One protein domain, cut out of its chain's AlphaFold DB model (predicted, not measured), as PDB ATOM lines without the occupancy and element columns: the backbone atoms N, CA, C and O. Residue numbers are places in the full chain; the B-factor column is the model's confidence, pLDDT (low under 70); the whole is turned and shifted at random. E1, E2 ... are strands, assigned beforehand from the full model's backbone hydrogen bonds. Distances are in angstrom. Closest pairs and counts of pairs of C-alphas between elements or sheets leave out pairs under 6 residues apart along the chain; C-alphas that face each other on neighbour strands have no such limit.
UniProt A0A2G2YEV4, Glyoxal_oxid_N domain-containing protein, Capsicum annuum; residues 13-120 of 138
ATOM      1  N   ILE A  13      -5.683  -9.418   4.357       95.81
ATOM      2  CA  ILE A  13      -6.082  -9.810   3.003       95.81
ATOM      3  C   ILE A  13      -6.495  -8.582   2.195       95.81
ATOM      4  O   ILE A  13      -7.281  -7.758   2.659       95.81
ATOM      5  N   GLN A  14      -5.987  -8.470   0.970       96.44
ATOM      6  CA  GLN A  14      -6.293  -7.352   0.084       96.44
ATOM      7  C   GLN A  14      -6.460  -7.814  -1.364       96.44
ATOM      8  O   GLN A  14      -5.529  -8.339  -1.972       96.44
ATOM      9  N   LEU A  15      -7.627  -7.538  -1.948       95.44
ATOM     10  CA  LEU A  15      -7.849  -7.662  -3.388       95.44
ATOM     11  C   LEU A  15      -7.222  -6.465  -4.120       95.44
ATOM     12  O   LEU A  15      -7.477  -5.310  -3.773       95.44
ATOM     13  N   LEU A  16      -6.426  -6.741  -5.148       93.88
ATOM     14  CA  LEU A  16      -5.792  -5.748  -6.009       93.88
ATOM     15  C   LEU A  16      -6.567  -5.563  -7.321       93.88
ATOM     16  O   LEU A  16      -7.353  -6.410  -7.745       93.88
ATOM     17  N   ARG A  17      -6.298  -4.452  -8.019       90.38
ATOM     18  CA  ARG A  17      -6.966  -4.092  -9.288       90.38
ATOM     19  C   ARG A  17      -6.673  -5.053 -10.448       90.38
ATOM     20  O   ARG A  17      -7.393  -5.039 -11.437       90.38
ATOM     21  N   ASN A  18      -5.629  -5.870 -10.340       90.12
ATOM     22  CA  ASN A  18      -5.194  -6.844 -11.344       90.12
ATOM     23  C   ASN A  18      -5.715  -8.269 -11.063       90.12
ATOM     24  O   ASN A  18      -5.123  -9.233 -11.539       90.12
ATOM     25  N   ASN A  19      -6.809  -8.400 -10.299       91.75
ATOM     26  CA  ASN A  19      -7.445  -9.679  -9.963       91.75
ATOM     27  C   ASN A  19      -6.532 -10.644  -9.183       91.75
ATOM     28  O   ASN A  19      -6.649 -11.865  -9.279       91.75
ATOM     29  N   LYS A  20      -5.616 -10.071  -8.402       93.12
ATOM     30  CA  LYS A  20      -4.742 -10.794  -7.485       93.12
ATOM     31  C   LYS A  20      -5.103 -10.447  -6.048       93.12
ATOM     32  O   LYS A  20      -5.535  -9.328  -5.770       93.12
ATOM     33  N   VAL A  21      -4.920 -11.392  -5.140       94.50
ATOM     34  CA  VAL A  21      -5.172 -11.218  -3.710       94.50
ATOM     35  C   VAL A  21      -3.857 -11.362  -2.971       94.50
ATOM     36  O   VAL A  21      -3.205 -12.395  -3.075       94.50
ATOM     37  N   VAL A  22      -3.470 -10.338  -2.222       94.88
ATOM     38  CA  VAL A  22      -2.314 -10.404  -1.326       94.88
ATOM     39  C   VAL A  22      -2.809 -10.863   0.033       94.88
ATOM     40  O   VAL A  22      -3.782 -10.313   0.552       94.88
ATOM     41  N   ILE A  23      -2.165 -11.885   0.581       94.50
ATOM     42  CA  ILE A  23      -2.517 -12.498   1.861       94.50
ATOM     43  C   ILE A  23      -1.249 -12.561   2.694       94.50
ATOM     44  O   ILE A  23      -0.203 -12.963   2.180       94.50
ATOM     45  N   PHE A  24      -1.323 -12.150   3.956       93.12
ATOM     46  CA  PHE A  24      -0.189 -12.267   4.858       93.12
ATOM     47  C   PHE A  24      -0.570 -12.414   6.331       93.12
ATOM     48  O   PHE A  24      -1.627 -11.956   6.774       93.12
ATOM     49  N   ASP A  25       0.319 -13.080   7.056       90.25
ATOM     50  CA  ASP A  25       0.285 -13.351   8.493       90.25
ATOM     51  C   ASP A  25       1.435 -12.605   9.189       90.25
ATOM     52  O   ASP A  25       2.290 -11.989   8.547       90.25
ATOM     53  N   THR A  26       1.430 -12.666  10.513       86.62
ATOM     54  CA  THR A  26       2.596 -12.441  11.366       86.62
ATOM     55  C   THR A  26       3.765 -13.335  10.949       86.62
ATOM     56  O   THR A  26       3.577 -14.380  10.324       86.62
ATOM     57  N   THR A  27       4.975 -12.942  11.328       81.06
ATOM     58  CA  THR A  27       6.180 -13.743  11.071       81.06
ATOM     59  C   THR A  27       6.607 -14.590  12.273       81.06
ATOM     60  O   THR A  27       7.509 -15.410  12.138       81.06
ATOM     61  N   ASP A  28       5.980 -14.422  13.444       70.94
ATOM     62  CA  ASP A  28       6.441 -14.981  14.724       70.94
ATOM     63  C   ASP A  28       5.682 -16.244  15.194       70.94
ATOM     64  O   ASP A  28       6.107 -16.906  16.145       70.94
ATOM     65  N   PHE A  29       4.614 -16.668  14.501       68.69
ATOM     66  CA  PHE A  29       3.864 -17.896  14.833       68.69
ATOM     67  C   PHE A  29       4.509 -19.216  14.360       68.69
ATOM     68  O   PHE A  29       3.914 -20.291  14.500       68.69
ATOM     69  N   GLY A  30       5.744 -19.180  13.857       68.00
ATOM     70  CA  GLY A  30       6.514 -20.366  13.480       68.00
ATOM     71  C   GLY A  30       6.538 -20.616  11.975       68.00
ATOM     72  O   GLY A  30       6.460 -19.696  11.183       68.00
ATOM     73  N   ARG A  31       6.727 -21.866  11.544       72.94
ATOM     74  CA  ARG A  31       7.010 -22.180  10.130       72.94
ATOM     75  C   ARG A  31       5.730 -22.245   9.299       72.94
ATOM     76  O   ARG A  31       4.852 -23.052   9.603       72.94
ATOM     77  N   SER A  32       5.666 -21.488   8.204       75.06
ATOM     78  CA  SER A  32       4.642 -21.704   7.177       75.06
ATOM     79  C   SER A  32       4.972 -22.936   6.319       75.06
ATOM     80  O   SER A  32       6.071 -23.493   6.374       75.06
ATOM     81  N   ASN A  33       4.025 -23.388   5.494       80.38
ATOM     82  CA  ASN A  33       4.252 -24.518   4.582       80.38
ATOM     83  C   ASN A  33       4.965 -24.110   3.275       80.38
ATOM     84  O   ASN A  33       5.015 -24.890   2.321       80.38
ATOM     85  N   HIS A  34       5.471 -22.877   3.202       81.06
ATOM     86  CA  HIS A  34       6.037 -22.285   1.997       81.06
ATOM     87  C   HIS A  34       7.425 -21.733   2.290       81.06
ATOM     88  O   HIS A  34       7.585 -20.906   3.176       81.06
ATOM     89  N   SER A  35       8.433 -22.178   1.543       83.56
ATOM     90  CA  SER A  35       9.776 -21.601   1.623       83.56
ATOM     91  C   SER A  35       9.845 -20.289   0.850       83.56
ATOM     92  O   SER A  35       9.183 -20.134  -0.180       83.56
ATOM     93  N   LEU A  36      10.679 -19.368   1.322       82.94
ATOM     94  CA  LEU A  36      11.018 -18.163   0.581       82.94
ATOM     95  C   LEU A  36      11.713 -18.529  -0.744       82.94
ATOM     96  O   LEU A  36      12.493 -19.491  -0.804       82.94
ATOM     97  N   PRO A  37      11.435 -17.786  -1.828       78.44
ATOM     98  CA  PRO A  37      12.069 -18.028  -3.117       78.44
ATOM     99  C   PRO A  37      13.592 -17.848  -3.025       78.44
ATOM    100  O   PRO A  37      14.103 -17.102  -2.196       78.44
ATOM    101  N   GLY A  38      14.342 -18.565  -3.866       76.12
ATOM    102  CA  GLY A  38      15.793 -18.371  -4.010       76.12
ATOM    103  C   GLY A  38      16.663 -18.760  -2.804       76.12
ATOM    104  O   GLY A  38      17.857 -18.478  -2.824       76.12
ATOM    105  N   GLY A  39      16.104 -19.404  -1.771       73.69
ATOM    106  CA  GLY A  39      16.842 -19.708  -0.536       73.69
ATOM    107  C   GLY A  39      17.107 -18.471   0.326       73.69
ATOM    108  O   GLY A  39      18.002 -18.493   1.171       73.69
ATOM    109  N   HIS A  40      16.352 -17.392   0.098       79.00
ATOM    110  CA  HIS A  40      16.381 -16.218   0.955       79.00
ATOM    111  C   HIS A  40      15.909 -16.567   2.370       79.00
ATOM    112  O   HIS A  40      15.110 -17.480   2.574       79.00
ATOM    113  N   TYR A  41      16.420 -15.819   3.341       78.75
ATOM    114  CA  TYR A  41      15.985 -15.885   4.725       78.75
ATOM    115  C   TYR A  41      16.020 -14.501   5.352       78.75
ATOM    116  O   TYR A  41      16.737 -13.603   4.895       78.75
ATOM    117  N   LEU A  42      15.231 -14.340   6.403       76.56
ATOM    118  CA  LEU A  42      15.252 -13.176   7.270       76.56
ATOM    119  C   LEU A  42      16.072 -13.511   8.503       76.56
ATOM    120  O   LEU A  42      15.959 -14.610   9.043       76.56
ATOM    121  N   TYR A  43      16.898 -12.564   8.938       73.62
ATOM    122  CA  TYR A  43      17.656 -12.703  10.170       73.62
ATOM    123  C   TYR A  43      17.038 -11.837  11.263       73.62
ATOM    124  O   TYR A  43      17.156 -10.610  11.232       73.62
ATOM    125  N   TYR A  44      16.408 -12.489  12.234       69.31
ATOM    126  CA  TYR A  44      15.786 -11.854  13.387       69.31
ATOM    127  C   TYR A  44      16.572 -12.222  14.652       69.31
ATOM    128  O   TYR A  44      16.291 -13.233  15.294       69.31
ATOM    129  N   PRO A  45      17.567 -11.416  15.067       63.47
ATOM    130  CA  PRO A  45      18.441 -11.768  16.193       63.47
ATOM    131  C   PRO A  45      17.707 -11.881  17.537       63.47
ATOM    132  O   PRO A  45      18.238 -12.474  18.470       63.47
ATOM    133  N   ASN A  46      16.505 -11.305  17.638       62.28
ATOM    134  CA  ASN A  46      15.681 -11.298  18.846       62.28
ATOM    135  C   ASN A  46      14.483 -12.259  18.768       62.28
ATOM    136  O   ASN A  46      13.658 -12.257  19.683       62.28
ATOM    137  N   ASP A  47      14.349 -13.033  17.687       64.19
ATOM    138  CA  ASP A  47      13.274 -14.016  17.561       64.19
ATOM    139  C   ASP A  47      13.533 -15.198  18.506       64.19
ATOM    140  O   ASP A  47      14.638 -15.741  18.588       64.19
ATOM    141  N   MET A  48      12.498 -15.567  19.260       58.75
ATOM    142  CA  MET A  48      12.544 -16.626  20.263       58.75
ATOM    143  C   MET A  48      12.452 -18.035  19.655       58.75
ATOM    144  O   MET A  48      12.759 -19.004  20.350       58.75
ATOM    145  N   VAL A  49      12.020 -18.169  18.395       62.91
ATOM    146  CA  VAL A  49      11.788 -19.459  17.724       62.91
ATOM    147  C   VAL A  49      12.959 -19.845  16.819       62.91
ATOM    148  O   VAL A  49      13.434 -20.981  16.879       62.91
ATOM    149  N   SER A  50      13.438 -18.925  15.981       65.00
ATOM    150  CA  SER A  50      14.602 -19.135  15.113       65.00
ATOM    151  C   SER A  50      15.194 -17.796  14.693       65.00
ATOM    152  O   SER A  50      14.477 -16.938  14.202       65.00
ATOM    153  N   CYS A  51      16.512 -17.632  14.807       69.88
ATOM    154  CA  CYS A  51      17.165 -16.412  14.328       69.88
ATOM    155  C   CYS A  51      17.167 -16.296  12.798       69.88
ATOM    156  O   CYS A  51      17.353 -15.202  12.277       69.88
ATOM    157  N   GLU A  52      16.985 -17.410  12.088       80.62
ATOM    158  CA  GLU A  52      16.862 -17.456  10.632       80.62
ATOM    159  C   GLU A  52      15.474 -17.982  10.249       80.62
ATOM    160  O   GLU A  52      15.130 -19.125  10.581       80.62
ATOM    161  N   ASP A  53      14.691 -17.169   9.542       76.56
ATOM    162  CA  ASP A  53      13.397 -17.569   8.990       76.56
ATOM    163  C   ASP A  53      13.483 -17.732   7.467       76.56
ATOM    164  O   ASP A  53      13.720 -16.774   6.731       76.56
ATOM    165  N   TYR A  54      13.297 -18.969   7.008       83.56
ATOM    166  CA  TYR A  54      13.295 -19.363   5.595       83.56
ATOM    167  C   TYR A  54      11.874 -19.511   5.033       83.56
ATOM    168  O   TYR A  54      11.704 -19.983   3.904       83.56
ATOM    169  N   TYR A  55      10.845 -19.190   5.820       86.00
ATOM    170  CA  TYR A  55       9.452 -19.444   5.482       86.00
ATOM    171  C   TYR A  55       8.723 -18.161   5.083       86.00
ATOM    172  O   TYR A  55       8.993 -17.062   5.553       86.00
ATOM    173  N   SER A  56       7.798 -18.311   4.141       87.75
ATOM    174  CA  SER A  56       7.019 -17.219   3.579       87.75
ATOM    175  C   SER A  56       5.729 -17.042   4.362       87.75
ATOM    176  O   SER A  56       4.884 -17.940   4.363       87.75
ATOM    177  N   HIS A  57       5.547 -15.870   4.961       90.44
ATOM    178  CA  HIS A  57       4.315 -15.478   5.666       90.44
ATOM    179  C   HIS A  57       3.412 -14.574   4.839       90.44
ATOM    180  O   HIS A  57       2.359 -14.140   5.292       90.44
ATOM    181  N   SER A  58       3.811 -14.301   3.601       92.50
ATOM    182  CA  SER A  58       3.005 -13.597   2.621       92.50
ATOM    183  C   SER A  58       2.955 -14.388   1.323       92.50
ATOM    184  O   SER A  58       3.913 -15.059   0.940       92.50
ATOM    185  N   ILE A  59       1.814 -14.326   0.648       92.50
ATOM    186  CA  ILE A  59       1.663 -14.786  -0.725       92.50
ATOM    187  C   ILE A  59       0.879 -13.754  -1.521       92.50
ATOM    188  O   ILE A  59       0.116 -12.946  -0.979       92.50
ATOM    189  N   VAL A  60       0.975 -13.872  -2.834       92.88
ATOM    190  CA  VAL A  60      -0.070 -13.389  -3.724       92.88
ATOM    191  C   VAL A  60      -0.721 -14.565  -4.430       92.88
ATOM    192  O   VAL A  60      -0.051 -15.432  -4.983       92.88
ATOM    193  N   TYR A  61      -2.046 -14.568  -4.426       92.12
ATOM    194  CA  TYR A  61      -2.886 -15.507  -5.142       92.12
ATOM    195  C   TYR A  61      -3.448 -14.853  -6.408       92.12
ATOM    196  O   TYR A  61      -4.077 -13.795  -6.350       92.12
ATOM    197  N   ASP A  62      -3.216 -15.477  -7.557       91.94
ATOM    198  CA  ASP A  62      -3.787 -15.100  -8.845       91.94
ATOM    199  C   ASP A  62      -5.088 -15.869  -9.085       91.94
ATOM    200  O   ASP A  62      -5.096 -17.095  -9.234       91.94
ATOM    201  N   ILE A  63      -6.195 -15.128  -9.140       91.94
ATOM    202  CA  ILE A  63      -7.534 -15.691  -9.325       91.94
ATOM    203  C   ILE A  63      -7.685 -16.304 -10.725       91.94
ATOM    204  O   ILE A  63      -8.371 -17.311 -10.885       91.94
ATOM    205  N   GLY A  64      -7.067 -15.704 -11.747       91.06
ATOM    206  CA  GLY A  64      -7.246 -16.105 -13.142       91.06
ATOM    207  C   GLY A  64      -6.584 -17.443 -13.460       91.06
ATOM    208  O   GLY A  64      -7.187 -18.288 -14.120       91.06
ATOM    209  N   SER A  65      -5.363 -17.648 -12.969       90.81
ATOM    210  CA  SER A  65      -4.631 -18.910 -13.140       90.81
ATOM    211  C   SER A  65      -4.856 -19.910 -12.004       90.81
ATOM    212  O   SER A  65      -4.488 -21.075 -12.157       90.81
ATOM    213  N   ASN A  66      -5.476 -19.492 -10.894       90.00
ATOM    214  CA  ASN A  66      -5.636 -20.289  -9.675       90.00
ATOM    215  C   ASN A  66      -4.286 -20.812  -9.148       90.00
ATOM    216  O   ASN A  66      -4.107 -22.001  -8.876       90.00
ATOM    217  N   THR A  67      -3.319 -19.903  -9.050       88.75
ATOM    218  CA  THR A  67      -1.947 -20.163  -8.595       88.75
ATOM    219  C   THR A  67      -1.526 -19.107  -7.585       88.75
ATOM    220  O   THR A  67      -2.120 -18.034  -7.529       88.75
ATOM    221  N   PHE A  68      -0.483 -19.371  -6.805       89.94
ATOM    222  CA  PHE A  68       0.111 -18.366  -5.929       89.94
ATOM    223  C   PHE A  68       1.632 -18.433  -5.942       89.94
ATOM    224  O   PHE A  68       2.213 -19.456  -6.308       89.94
ATOM    225  N   TRP A  69       2.254 -17.354  -5.479       88.75
ATOM    226  CA  TRP A  69       3.692 -17.253  -5.248       88.75
ATOM    227  C   TRP A  69       3.969 -16.622  -3.883       88.75
ATOM    228  O   TRP A  69       3.186 -15.812  -3.381       88.75
ATOM    229  N   ALA A  70       5.070 -17.063  -3.278       90.31
ATOM    230  CA  ALA A  70       5.574 -16.607  -1.989       90.31
ATOM    231  C   ALA A  70       6.148 -15.186  -2.085       90.31
ATOM    232  O   ALA A  70       6.786 -14.854  -3.082       90.31
ATOM    233  N   LEU A  71       5.928 -14.382  -1.044       91.06
ATOM    234  CA  LEU A  71       6.455 -13.027  -0.884       91.06
ATOM    235  C   LEU A  71       7.184 -12.918   0.461       91.06
ATOM    236  O   LEU A  71       6.731 -13.456   1.475       91.06
ATOM    237  N   MET A  72       8.284 -12.179   0.487       89.19
ATOM    238  CA  MET A  72       9.119 -11.988   1.664       89.19
ATOM    239  C   MET A  72       8.699 -10.729   2.423       89.19
ATOM    240  O   MET A  72       8.973  -9.603   2.012       89.19
ATOM    241  N   LEU A  73       8.066 -10.903   3.582       89.12
ATOM    242  CA  LEU A  73       7.888  -9.805   4.532       89.12
ATOM    243  C   LEU A  73       9.202  -9.520   5.249       89.12
ATOM    244  O   LEU A  73       9.885 -10.441   5.664       89.12
ATOM    245  N   GLN A  74       9.556  -8.251   5.418       87.38
ATOM    246  CA  GLN A  74      10.840  -7.869   6.024       87.38
ATOM    247  C   GLN A  74      10.745  -7.521   7.515       87.38
ATOM    248  O   GLN A  74      11.774  -7.268   8.135       87.38
ATOM    249  N   THR A  75       9.527  -7.427   8.048       87.44
ATOM    250  CA  THR A  75       9.199  -7.117   9.446       87.44
ATOM    251  C   THR A  75       7.836  -7.703   9.783       87.44
ATOM    252  O   THR A  75       7.035  -7.916   8.868       87.44
ATOM    253  N   ASP A  76       7.533  -7.871  11.069       88.88
ATOM    254  CA  ASP A  76       6.264  -8.454  11.507       88.88
ATOM    255  C   ASP A  76       5.066  -7.497  11.295       88.88
ATOM    256  O   ASP A  76       4.975  -6.444  11.942       88.88
ATOM    257  N   PRO A  77       4.100  -7.838  10.417       91.25
ATOM    258  CA  PRO A  77       2.933  -7.008  10.149       91.25
ATOM    259  C   PRO A  77       1.800  -7.190  11.173       91.25
ATOM    260  O   PRO A  77       0.698  -6.671  10.945       91.25
ATOM    261  N   CYS A  78       1.998  -7.923  12.270       91.56
ATOM    262  CA  CYS A  78       0.968  -8.173  13.272       91.56
ATOM    263  C   CYS A  78       0.346  -6.864  13.785       91.56
ATOM    264  O   CYS A  78       1.021  -5.955  14.270       91.56
ATOM    265  N   CYS A  79      -0.979  -6.764  13.648       93.38
ATOM    266  CA  CYS A  79      -1.782  -5.575  13.958       93.38
ATOM    267  C   CYS A  79      -1.301  -4.281  13.273       93.38
ATOM    268  O   CYS A  79      -1.540  -3.176  13.762       93.38
ATOM    269  N   SER A  80      -0.625  -4.401  12.136       95.06
ATOM    270  CA  SER A  80      -0.398  -3.280  11.228       95.06
ATOM    271  C   SER A  80      -1.697  -2.840  10.543       95.06
ATOM    272  O   SER A  80      -2.766  -3.413  10.761       95.06
ATOM    273  N   SER A  81      -1.614  -1.814   9.704       96.50
ATOM    274  CA  SER A  81      -2.711  -1.373   8.841       96.50
ATOM    275  C   SER A  81      -2.221  -1.121   7.418       96.50
ATOM    276  O   SER A  81      -1.019  -1.125   7.164       96.50
ATOM    277  N   GLY A  82      -3.127  -0.908   6.465       95.56
ATOM    278  CA  GLY A  82      -2.724  -0.663   5.085       95.56
ATOM    279  C   GLY A  82      -3.806  -0.061   4.202       95.56
ATOM    280  O   GLY A  82      -4.958   0.080   4.612       95.56
ATOM    281  N   ALA A  83      -3.414   0.331   2.991       95.94
ATOM    282  CA  ALA A  83      -4.308   0.846   1.959       95.94
ATOM    283  C   ALA A  83      -3.716   0.637   0.556       95.94
ATOM    284  O   ALA A  83      -2.498   0.610   0.386       95.94
ATOM    285  N   VAL A  84      -4.574   0.536  -0.462       95.75
ATOM    286  CA  VAL A  84      -4.153   0.449  -1.870       95.75
ATOM    287  C   VAL A  84      -4.212   1.830  -2.509       95.75
ATOM    288  O   VAL A  84      -5.298   2.341  -2.766       95.75
ATOM    289  N   LEU A  85      -3.057   2.423  -2.798       94.19
ATOM    290  CA  LEU A  85      -2.956   3.735  -3.436       94.19
ATOM    291  C   LEU A  85      -3.645   3.766  -4.816       94.19
ATOM    292  O   LEU A  85      -3.826   2.717  -5.444       94.19
ATOM    293  N   PRO A  86      -3.989   4.954  -5.353       92.75
ATOM    294  CA  PRO A  86      -4.630   5.074  -6.668       92.75
ATOM    295  C   PRO A  86      -3.835   4.437  -7.810       92.75
ATOM    296  O   PRO A  86      -4.427   3.849  -8.715       92.75
ATOM    297  N   ASN A  87      -2.501   4.466  -7.727       91.62
ATOM    298  CA  ASN A  87      -1.612   3.795  -8.678       91.62
ATOM    299  C   ASN A  87      -1.596   2.254  -8.545       91.62
ATOM    300  O   ASN A  87      -0.921   1.589  -9.321       91.62
ATOM    301  N   GLY A  88      -2.326   1.687  -7.578       92.94
ATOM    302  CA  GLY A  88      -2.455   0.252  -7.318       92.94
ATOM    303  C   GLY A  88      -1.428  -0.332  -6.343       92.94
ATOM    304  O   GLY A  88      -1.472  -1.534  -6.097       92.94
ATOM    305  N   THR A  89      -0.522   0.479  -5.793       94.44
ATOM    306  CA  THR A  89       0.468   0.026  -4.802       94.44
ATOM    307  C   THR A  89      -0.216  -0.257  -3.470       94.44
ATOM    308  O   THR A  89      -0.880   0.624  -2.922       94.44
ATOM    309  N   LEU A  90      -0.030  -1.456  -2.925       96.12
ATOM    310  CA  LEU A  90      -0.432  -1.769  -1.559       96.12
ATOM    311  C   LEU A  90       0.609  -1.213  -0.587       96.12
ATOM    312  O   LEU A  90       1.797  -1.495  -0.714       96.12
ATOM    313  N   VAL A  91       0.152  -0.426   0.380       95.62
ATOM    314  CA  VAL A  91       0.957   0.110   1.475       95.62
ATOM    315  C   VAL A  91       0.563  -0.605   2.758       95.62
ATOM    316  O   VAL A  91      -0.618  -0.663   3.087       95.62
ATOM    317  N   GLN A  92       1.554  -1.105   3.483       96.06
ATOM    318  CA  GLN A  92       1.459  -1.706   4.808       96.06
ATOM    319  C   GLN A  92       2.208  -0.788   5.791       96.06
ATOM    320  O   GLN A  92       3.249  -0.235   5.454       96.06
ATOM    321  N   THR A  93       1.635  -0.518   6.962       95.69
ATOM    322  CA  THR A  93       2.083   0.516   7.907       95.69
ATOM    323  C   THR A  93       2.067  -0.011   9.333       95.69
ATOM    324  O   THR A  93       1.016  -0.428   9.824       95.69
ATOM    325  N   GLY A  94       3.193   0.113  10.031       95.00
ATOM    326  CA  GLY A  94       3.333  -0.320  11.417       95.00
ATOM    327  C   GLY A  94       3.419  -1.837  11.536       95.00
ATOM    328  O   GLY A  94       3.693  -2.533  10.561       95.00
ATOM    329  N   GLY A  95       3.157  -2.357  12.727       92.81
ATOM    330  CA  GLY A  95       3.299  -3.781  13.007       92.81
ATOM    331  C   GLY A  95       3.784  -4.031  14.421       92.81
ATOM    332  O   GLY A  95       3.733  -3.140  15.273       92.81
ATOM    333  N   TYR A  96       4.252  -5.247  14.661       88.81
ATOM    334  CA  TYR A  96       4.768  -5.664  15.954       88.81
ATOM    335  C   TYR A  96       6.295  -5.548  15.986       88.81
ATOM    336  O   TYR A  96       6.956  -5.681  14.960       88.81
ATOM    337  N   ASN A  97       6.858  -5.256  17.161       86.75
ATOM    338  CA  ASN A  97       8.301  -5.123  17.390       86.75
ATOM    339  C   ASN A  97       9.036  -4.251  16.355       86.75
ATOM    340  O   ASN A  97       8.933  -3.029  16.385       86.75
ATOM    341  N   ASP A  98       9.810  -4.870  15.463       83.50
ATOM    342  CA  ASP A  98      10.645  -4.198  14.469       83.50
ATOM    343  C   ASP A  98       9.844  -3.623  13.288       83.50
ATOM    344  O   ASP A  98      10.387  -2.832  12.511       83.50
ATOM    345  N   GLY A  99       8.559  -3.976  13.182       87.88
ATOM    346  CA  GLY A  99       7.598  -3.426  12.230       87.88
ATOM    347  C   GLY A  99       6.904  -2.143  12.694       87.88
ATOM    348  O   GLY A  99       6.351  -1.423  11.864       87.88
ATOM    349  N   ASP A 100       6.948  -1.793  13.986       91.31
ATOM    350  CA  ASP A 100       6.103  -0.729  14.560       91.31
ATOM    351  C   ASP A 100       6.371   0.681  13.997       91.31
ATOM    352  O   ASP A 100       5.507   1.557  14.063       91.31
ATOM    353  N   LEU A 101       7.534   0.900  13.381       93.19
ATOM    354  CA  LEU A 101       7.929   2.152  12.730       93.19
ATOM    355  C   LEU A 101       8.031   2.037  11.205       93.19
ATOM    356  O   LEU A 101       8.468   2.978  10.548       93.19
ATOM    357  N   ILE A 102       7.630   0.910  10.619       93.25
ATOM    358  CA  ILE A 102       7.940   0.575   9.230       93.25
ATOM    359  C   ILE A 102       6.769   0.836   8.283       93.25
ATOM    360  O   ILE A 102       5.598   0.790   8.654       93.25
ATOM    361  N   ILE A 103       7.117   1.140   7.030       95.19
ATOM    362  CA  ILE A 103       6.194   1.128   5.899       95.19
ATOM    363  C   ILE A 103       6.729   0.122   4.880       95.19
ATOM    364  O   ILE A 103       7.848   0.284   4.382       95.19
ATOM    365  N   GLY A 104       5.931  -0.898   4.579       95.00
ATOM    366  CA  GLY A 104       6.136  -1.826   3.474       95.00
ATOM    367  C   GLY A 104       5.284  -1.430   2.271       95.00
ATOM    368  O   GLY A 104       4.160  -0.948   2.418       95.00
ATOM    369  N   THR A 105       5.805  -1.623   1.064       95.38
ATOM    370  CA  THR A 105       5.063  -1.365  -0.174       95.38
ATOM    371  C   THR A 105       5.155  -2.540  -1.129       95.38
ATOM    372  O   THR A 105       6.205  -3.159  -1.252       95.38
ATOM    373  N   LEU A 106       4.058  -2.835  -1.817       95.38
ATOM    374  CA  LEU A 106       3.996  -3.829  -2.879       95.38
ATOM    375  C   LEU A 106       3.382  -3.161  -4.107       95.38
ATOM    376  O   LEU A 106       2.181  -2.875  -4.152       95.38
ATOM    377  N   ALA A 107       4.235  -2.841  -5.078       93.50
ATOM    378  CA  ALA A 107       3.823  -2.215  -6.329       93.50
ATOM    379  C   ALA A 107       2.900  -3.152  -7.131       93.50
ATOM    380  O   ALA A 107       2.970  -4.365  -6.956       93.50
ATOM    381  N   PRO A 108       2.058  -2.639  -8.042       88.81
ATOM    382  CA  PRO A 108       1.353  -3.491  -8.993       88.81
ATOM    383  C   PRO A 108       2.342  -4.277  -9.859       88.81
ATOM    384  O   PRO A 108       3.340  -3.732 -10.325       88.81
ATOM    385  N   PHE A 109       2.020  -5.533 -10.149       84.62
ATOM    386  CA  PHE A 109       2.845  -6.400 -10.989       84.62
ATOM    387  C   PHE A 109       1.997  -7.265 -11.917       84.62
ATOM    388  O   PHE A 109       0.817  -7.531 -11.669       84.62
ATOM    389  N   THR A 110       2.620  -7.724 -12.999       74.81
ATOM    390  CA  THR A 110       2.005  -8.601 -14.005       74.81
ATOM    391  C   THR A 110       2.577 -10.020 -14.003       74.81
ATOM    392  O   THR A 110       1.980 -10.895 -14.621       74.81
ATOM    393  N   GLY A 111       3.678 -10.269 -13.288       71.00
ATOM    394  CA  GLY A 111       4.361 -11.566 -13.225       71.00
ATOM    395  C   GLY A 111       4.925 -11.870 -11.836       71.00
ATOM    396  O   GLY A 111       4.546 -11.226 -10.864       71.00
ATOM    397  N   GLU A 112       5.824 -12.849 -11.760       69.44
ATOM    398  CA  GLU A 112       6.332 -13.422 -10.498       69.44
ATOM    399  C   GLU A 112       7.494 -12.628  -9.868       69.44
ATOM    400  O   GLU A 112       7.866 -12.880  -8.728       69.44
ATOM    401  N   ASN A 113       8.047 -11.628 -10.568       73.00
ATOM    402  CA  ASN A 113       9.133 -10.774 -10.061       73.00
ATOM    403  C   ASN A 113       8.592  -9.563  -9.290       73.00
ATOM    404  O   ASN A 113       8.798  -8.412  -9.681       73.00
ATOM    405  N   CYS A 114       7.870  -9.821  -8.208       84.00
ATOM    406  CA  CYS A 114       7.377  -8.790  -7.307       84.00
ATOM    407  C   CYS A 114       7.588  -9.218  -5.864       84.00
ATOM    408  O   CYS A 114       7.315 -10.362  -5.515       84.00
ATOM    409  N   ASP A 115       8.030  -8.291  -5.027       91.88
ATOM    410  CA  ASP A 115       8.126  -8.533  -3.597       91.88
ATOM    411  C   ASP A 115       7.891  -7.242  -2.817       91.88
ATOM    412  O   ASP A 115       7.829  -6.147  -3.396       91.88
ATOM    413  N   TRP A 116       7.733  -7.376  -1.506       93.69
ATOM    414  CA  TRP A 116       7.630  -6.251  -0.600       93.69
ATOM    415  C   TRP A 116       8.917  -5.430  -0.591       93.69
ATOM    416  O   TRP A 116      10.033  -5.945  -0.560       93.69
ATOM    417  N   VAL A 117       8.741  -4.113  -0.564       93.38
ATOM    418  CA  VAL A 117       9.819  -3.141  -0.421       93.38
ATOM    419  C   VAL A 117       9.585  -2.336   0.848       93.38
ATOM    420  O   VAL A 117       8.647  -1.537   0.929       93.38
ATOM    421  N   LYS A 118      10.462  -2.523   1.835       91.94
ATOM    422  CA  LYS A 118      10.569  -1.679   3.028       91.94
ATOM    423  C   LYS A 118      11.126  -0.309   2.663       91.94
ATOM    424  O   LYS A 118      12.220  -0.189   2.111       91.94
ATOM    425  N   LEU A 119      10.394   0.738   3.022       90.38
ATOM    426  CA  LEU A 119      10.878   2.106   2.893       90.38
ATOM    427  C   LEU A 119      11.887   2.424   4.012       90.38
ATOM    428  O   LEU A 119      11.744   1.975   5.154       90.38
ATOM    429  N   THR A 120      12.922   3.201   3.687       72.00
ATOM    430  CA  THR A 120      13.919   3.702   4.649       72.00
ATOM    431  C   THR A 120      13.438   5.020   5.275       72.00
ATOM    432  O   THR A 120      12.705   5.769   4.637       72.00
TER     433      THR A 120
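What this domain is: This is residues 13 to 120 of the 138 residues of the protein "Glyoxal_oxid_N domain-containing protein" of Capsicum annuum (UniProt A0A2G2YEV4). With little regular structure, two small antiparallel sheets, E1-E2-E3-E4 and E5-E6-E7, stand round a common core like an incompletely closed barrel, and the loop of residues 25 to 57 extends it at one end. The 108 printed residues hold seven named strands, E1 to E7, 30 residues, all strand; each sheet is a meander, antiparallel neighbours in chain order. The whole is compact, radius of gyration of the C-alphas 13.4 A, spans 38 by 27 by 20 A.

How they stand to each other: E1, residues 13 to 15, and E2, residues 20 to 24, form a hairpin, N 14 and O 22 within hydrogen-bond range at 2.9 A. E3, residues 58 to 62, makes hairpins with E2, N 21 and O 61 at 2.8 A, and with E4, residues 67 to 71, N 60 and O 69 at 3.0 A. E6, residues 90 to 93, makes hairpins with E5, residues 81 to 84, N 83 and O 91 at 3.0 A, and with E7, residues 103 to 106, N 92 and O 104 at 2.8 A. E1 and E5 are near each other.

Where its parts are: C-alpha 13 is at (-6.082, -9.810, 3.003), C-alpha 106 at (3.996, -3.829, -2.879). E4 is 13.5 A long.

The domain as a whole: The printed part has no cut. E2 to E3 is a long link. Residues 29 to 30, 44 to 51 and 112 are under pLDDT 70.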